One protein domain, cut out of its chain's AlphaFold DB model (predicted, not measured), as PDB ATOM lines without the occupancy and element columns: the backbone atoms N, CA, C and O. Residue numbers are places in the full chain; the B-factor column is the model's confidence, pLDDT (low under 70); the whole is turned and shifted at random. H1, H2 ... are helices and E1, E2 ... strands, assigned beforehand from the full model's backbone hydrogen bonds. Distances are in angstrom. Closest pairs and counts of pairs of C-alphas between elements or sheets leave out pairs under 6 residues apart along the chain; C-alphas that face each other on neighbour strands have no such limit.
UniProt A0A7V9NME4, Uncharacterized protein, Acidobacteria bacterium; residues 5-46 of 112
ATOM      1  N   VAL A   5     333.036 238.929 216.552       96.25
ATOM      2  CA  VAL A   5     333.926 238.425 215.507       96.25
ATOM      3  C   VAL A   5     333.090 238.193 214.253       96.25
ATOM      4  O   VAL A   5     331.999 237.631 214.352       96.25
ATOM      5  N   LEU A   6     333.594 238.618 213.095       96.69
ATOM      6  CA  LEU A   6     333.049 238.238 211.790       96.69
ATOM      7  C   LEU A   6     333.869 237.069 211.248       96.69
ATOM      8  O   LEU A   6     335.100 237.103 211.333       96.69
ATOM      9  N   LYS A   7     333.200 236.042 210.727       95.69
ATOM     10  CA  LYS A   7     333.847 234.862 210.137       95.69
ATOM     11  C   LYS A   7     333.144 234.479 208.833       95.69
ATOM     12  O   LYS A   7     331.913 234.464 208.857       95.69
ATOM     13  N   PRO A   8     333.873 234.139 207.757       94.81
ATOM     14  CA  PRO A   8     333.270 233.497 206.594       94.81
ATOM     15  C   PRO A   8     332.618 232.166 206.994       94.81
ATOM     16  O   PRO A   8     333.089 231.531 207.945       94.81
ATOM     17  N   ASN A   9     331.558 231.730 206.308       92.81
ATOM     18  CA  ASN A   9     330.927 230.442 206.632       92.81
ATOM     19  C   ASN A   9     331.759 229.247 206.142       92.81
ATOM     20  O   ASN A   9     331.895 228.275 206.884       92.81
ATOM     21  N   ASP A  10     332.338 229.342 204.940       86.88
ATOM     22  CA  ASP A  10     332.974 228.204 204.255       86.88
ATOM     23  C   ASP A  10     334.510 228.312 204.105       86.88
ATOM     24  O   ASP A  10     335.124 227.514 203.388       86.88
ATOM     25  N   ASP A  11     335.159 229.261 204.793       82.94
ATOM     26  CA  ASP A  11     336.619 229.458 204.733       82.94
ATOM     27  C   ASP A  11     337.373 228.820 205.920       82.94
ATOM     28  O   ASP A  11     336.831 228.568 206.999       82.94
ATOM     29  N   TYR A  12     338.669 228.567 205.731       77.75
ATOM     30  CA  TYR A  12     339.547 227.884 206.683       77.75
ATOM     31  C   TYR A  12     340.849 228.666 206.909       77.75
ATOM     32  O   TYR A  12     341.144 229.665 206.264       77.75
ATOM     33  N   GLY A  13     341.658 228.245 207.886       77.19
ATOM     34  CA  GLY A  13     342.968 228.870 208.136       77.19
ATOM     35  C   GLY A  13     342.906 230.290 208.719       77.19
ATOM     36  O   GLY A  13     343.931 230.954 208.829       77.19
ATOM     37  N   GLY A  14     341.726 230.757 209.131       79.00
ATOM     38  CA  GLY A  14     341.537 232.085 209.715       79.00
ATOM     39  C   GLY A  14     341.576 233.242 208.720       79.00
ATOM     40  O   GLY A  14     341.629 234.396 209.144       79.00
ATOM     41  N   HIS A  15     341.528 232.944 207.425       84.56
ATOM     42  CA  HIS A  15     341.307 233.945 206.394       84.56
ATOM     43  C   HIS A  15     339.915 234.574 206.554       84.56
ATOM     44  O   HIS A  15     338.984 233.951 207.063       84.56
ATOM     45  N   GLY A  16     339.818 235.872 206.248       89.81
ATOM     46  CA  GLY A  16     338.575 236.637 206.387       89.81
ATOM     47  C   GLY A  16     338.062 236.816 207.822       89.81
ATOM     48  O   GLY A  16     336.986 237.365 208.008       89.81
ATOM     49  N   ILE A  17     338.783 236.386 208.867       93.56
ATOM     50  CA  ILE A  17     338.320 236.592 210.247       93.56
ATOM     51  C   ILE A  17     338.629 238.018 210.705       93.56
ATOM     52  O   ILE A  17     339.791 238.415 210.803       93.56
ATOM     53  N   TYR A  18     337.592 238.754 211.105       94.88
ATOM     54  CA  TYR A  18     337.728 240.082 211.700       94.88
ATOM     55  C   TYR A  18     337.401 240.032 213.189       94.88
ATOM     56  O   TYR A  18     336.271 239.742 213.586       94.88
ATOM     57  N   ILE A  19     338.390 240.336 214.030       94.69
ATOM     58  CA  ILE A  19     338.251 240.332 215.488       94.69
ATOM     59  C   ILE A  19     337.981 241.755 215.962       94.69
ATOM     60  O   ILE A  19     338.884 242.588 215.995       94.69
ATOM     61  N   GLY A  20     336.749 242.039 216.383       95.81
ATOM     62  CA  GLY A  20     336.331 243.412 216.647       95.81
ATOM     63  C   GLY A  20     337.177 244.134 217.696       95.81
ATOM     64  O   GLY A  20     337.524 245.291 217.501       95.81
ATOM     65  N   TRP A  21     337.567 243.474 218.788       93.69
ATOM     66  CA  TRP A  21     338.392 244.110 219.830       93.69
ATOM     67  C   TRP A  21     339.869 244.289 219.456       93.69
ATOM     68  O   TRP A  21     340.580 244.984 220.176       93.69
ATOM     69  N   ALA A  22     340.340 243.651 218.383       92.12
ATOM     70  CA  ALA A  22     341.722 243.767 217.917       92.12
ATOM     71  C   ALA A  22     341.886 244.818 216.806       92.12
ATOM     72  O   ALA A  22     343.012 245.172 216.472       92.12
ATOM     73  N   LEU A  23     340.777 245.310 216.244       94.31
ATOM     74  CA  LEU A  23     340.768 246.276 215.150       94.31
ATOM     75  C   LEU A  23     340.428 247.688 215.651       94.31
ATOM     76  O   LEU A  23     339.641 247.834 216.591       94.31
ATOM     77  N   PRO A  24     340.950 248.743 215.005       96.19
ATOM     78  CA  PRO A  24     340.399 250.091 215.109       96.19
ATOM     79  C   PRO A  24     338.927 250.141 214.677       96.19
ATOM     80  O   PRO A  24     338.463 249.321 213.887       96.19
ATOM     81  N   GLU A  25     338.181 251.132 215.164       96.62
ATOM     82  CA  GLU A  25     336.758 251.304 214.825       96.62
ATOM     83  C   GLU A  25     336.529 251.478 213.317       96.62
ATOM     84  O   GLU A  25     335.646 250.848 212.741       96.62
ATOM     85  N   THR A  26     337.384 252.252 212.649       97.44
ATOM     86  CA  THR A  26     337.298 252.481 211.199       97.44
ATOM     87  C   THR A  26     337.502 251.210 210.380       97.44
ATOM     88  O   THR A  26     336.824 251.011 209.377       97.44
ATOM     89  N   GLU A  27     338.424 250.342 210.800       97.12
ATOM     90  CA  GLU A  27     338.686 249.067 210.121       97.12
ATOM     91  C   GLU A  27     337.566 248.057 210.375       97.12
ATOM     92  O   GLU A  27     337.214 247.287 209.486       97.12
ATOM     93  N   TRP A  28     336.961 248.088 211.563       97.62
ATOM     94  CA  TRP A  28     335.798 247.264 211.874       97.62
ATOM     95  C   TRP A  28     334.571 247.633 211.036       97.62
ATOM     96  O   TRP A  28     333.897 246.745 210.518       97.62
ATOM     97  N   GLU A  29     334.294 248.925 210.859       97.75
ATOM     98  CA  GLU A  29     333.215 249.387 209.977       97.75
ATOM     99  C   GLU A  29     333.447 248.961 208.521       97.75
ATOM    100  O   GLU A  29     332.514 248.548 207.832       97.75
ATOM    101  N   GLU A  30     334.693 249.003 208.043       97.69
ATOM    102  CA  GLU A  30     335.021 248.517 206.703       97.69
ATOM    103  C   GLU A  30     334.866 246.995 206.587       97.69
ATOM    104  O   GLU A  30     334.295 246.509 205.612       97.69
ATOM    105  N   ALA A  31     335.272 246.241 207.612       96.88
ATOM    106  CA  ALA A  31     335.071 244.796 207.672       96.88
ATOM    107  C   ALA A  31     333.586 244.405 207.592       96.88
ATOM    108  O   ALA A  31     333.244 243.446 206.903       96.88
ATOM    109  N   ILE A  32     332.691 245.168 208.234       97.06
ATOM    110  CA  ILE A  32     331.241 244.956 208.107       97.06
ATOM    111  C   ILE A  32     330.798 245.145 206.654       97.06
ATOM    112  O   ILE A  32     330.030 244.331 206.146       97.06
ATOM    113  N   LYS A  33     331.274 246.187 205.961       97.62
ATOM    114  CA  LYS A  33     330.912 246.412 204.551       97.62
ATOM    115  C   LYS A  33     331.406 245.282 203.658       97.62
ATOM    116  O   LYS A  33     330.636 244.812 202.826       97.62
ATOM    117  N   VAL A  34     332.647 244.830 203.848       95.75
ATOM    118  CA  VAL A  34     333.201 243.678 203.121       95.75
ATOM    119  C   VAL A  34     332.332 242.441 203.351       95.75
ATOM    120  O   VAL A  34     331.890 241.831 202.383       95.75
ATOM    121  N   ALA A  35     332.001 242.132 204.607       95.75
ATOM    122  CA  ALA A  35     331.160 240.990 204.962       95.75
ATOM    123  C   ALA A  35     329.742 241.073 204.359       95.75
ATOM    124  O   ALA A  35     329.197 240.062 203.925       95.75
ATOM    125  N   LEU A  36     329.146 242.270 204.302       96.12
ATOM    126  CA  LEU A  36     327.831 242.491 203.688       96.12
ATOM    127  C   LEU A  36     327.857 242.372 202.158       96.12
ATOM    128  O   LEU A  36     326.867 241.929 201.579       96.12
ATOM    129  N   VAL A  37     328.946 242.795 201.510       96.56
ATOM    130  CA  VAL A  37     329.121 242.676 200.054       96.56
ATOM    131  C   VAL A  37     329.355 241.226 199.650       96.56
ATOM    132  O   VAL A  37     328.780 240.785 198.659       96.56
ATOM    133  N   ASP A  38     330.175 240.500 200.408       93.00
ATOM    134  CA  ASP A  38     330.425 239.078 200.175       93.00
ATOM    135  C   ASP A  38     329.164 238.238 200.442       93.00
ATOM    136  O   ASP A  38     328.789 237.371 199.657       93.00
ATOM    137  N   GLY A  39     328.444 238.546 201.526       92.31
ATOM    138  CA  GLY A  39     327.179 237.901 201.879       92.31
ATOM    139  C   GLY A  39     327.325 236.529 202.546       92.31
ATOM    140  O   GLY A  39     326.322 235.999 203.023       92.31
ATOM    141  N   ASP A  40     328.545 235.988 202.644       93.69
ATOM    142  CA  ASP A  40     328.847 234.687 203.253       93.69
ATOM    143  C   ASP A  40     329.574 234.799 204.604       93.69
ATOM    144  O   ASP A  40     330.617 234.195 204.842       93.69
ATOM    145  N   TYR A  41     329.026 235.600 205.517       96.50
ATOM    146  CA  TYR A  41     329.604 235.817 206.844       96.50
ATOM    147  C   TYR A  41     328.616 235.526 207.970       96.50
ATOM    148  O   TYR A  41     327.432 235.856 207.894       96.50
ATOM    149  N   LEU A  42     329.142 235.004 209.076       95.56
ATOM    150  CA  LEU A  42     328.460 234.941 210.363       95.56
ATOM    151  C   LEU A  42     329.045 235.945 211.357       95.56
ATOM    152  O   LEU A  42     330.210 236.349 211.280       95.56
ATOM    153  N   VAL A  43     328.226 236.306 212.345       96.50
ATOM    154  CA  VAL A  43     328.642 237.088 213.512       96.50
ATOM    155  C   VAL A  43     328.671 236.171 214.726       96.50
ATOM    156  O   VAL A  43     327.676 235.523 215.048       96.50
ATOM    157  N   GLN A  44     329.796 236.148 215.433       96.12
ATOM    158  CA  GLN A  44     329.957 235.394 216.669       96.12
ATOM    159  C   GLN A  44     330.200 236.342 217.844       96.12
ATOM    160  O   GLN A  44     331.035 237.245 217.761       96.12
ATOM    161  N   GLU A  45     329.511 236.115 218.963       96.94
ATOM    162  CA  GLU A  45     329.871 236.765 220.221       96.94
ATOM    163  C   GLU A  45     331.221 236.238 220.738       96.94
ATOM    164  O   GLU A  45     331.550 235.056 220.622       96.94
ATOM    165  N   ARG A  46     332.020 237.133 221.320       93.44
ATOM    166  CA  ARG A  46     333.330 236.837 221.886       93.44
ATOM    167  C   ARG A  46     333.205 235.756 222.950       93.44
ATOM    168  O   ARG A  46     332.626 235.976 224.011       93.44
TER     169      ARG A  46
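What this domain is: This is residues 5 to 46 of the 112 residues of an uncharacterized protein of Acidobacteria bacterium (UniProt A0A7V9NME4). A single helix, H1, packs over a small antiparallel ribbon of two strands, E1 and E2, and a long loop, residues 9 to 24, swings out from the end of E1 and folds back beside it before the helix begins. Residues 18 to 19 of that loop pair briefly with residues 5 to 6, on the side of E1 away from E2. The printed part has 42 residues, with one named helix and two named strands in the order E1, H1, E2, and its class is mixed, helices and strands. It is compact, with a radius of gyration of the C-alphas of 9.6 A, and rounded, spanning 26 by 21 by 17 A.

How they stand to each other: E1, residues 5 to 8, and E2, residues 41 to 45, are antiparallel neighbours, their directions 152 degrees apart. N 5 and O 44 are 2.9 A apart and N 42 and O 7 are 2.8 A apart, both within hydrogen-bond range. Residues 5 to 6 of E1 also form a short antiparallel pairing with residues 18 to 19. H1, residues 25 to 38, comes closest to E1 at the C-alphas of Leu 6 and Ala 35, 7.6 A apart. The closest C-alphas of H1 and E2 are those of Ala 35 and Tyr 41, at 5.7 A. In H1 every O i to N i+4 pair is within hydrogen-bond range.

Where its parts are: E1 runs 10.2 A from C-alpha 5 at (333.926, 238.425, 215.507) to C-alpha 8. H1 begins at C-alpha 25 at (336.758, 251.304, 214.825) and measures 20.1 A. E2 measures 13.4 A and ends at C-alpha 45 at (329.871, 236.765, 220.221).

The domain as a whole: The two C-alphas farthest apart are those of Asp 10 and Glu 25, at 25.7 A. The link from E1 to H1 is long, 16 residues, and that from H1 to E2 is tight, 2 residues. The printed part has no cut. The mean pLDDT of the printed part is 93.4, and no printed residue is under 70.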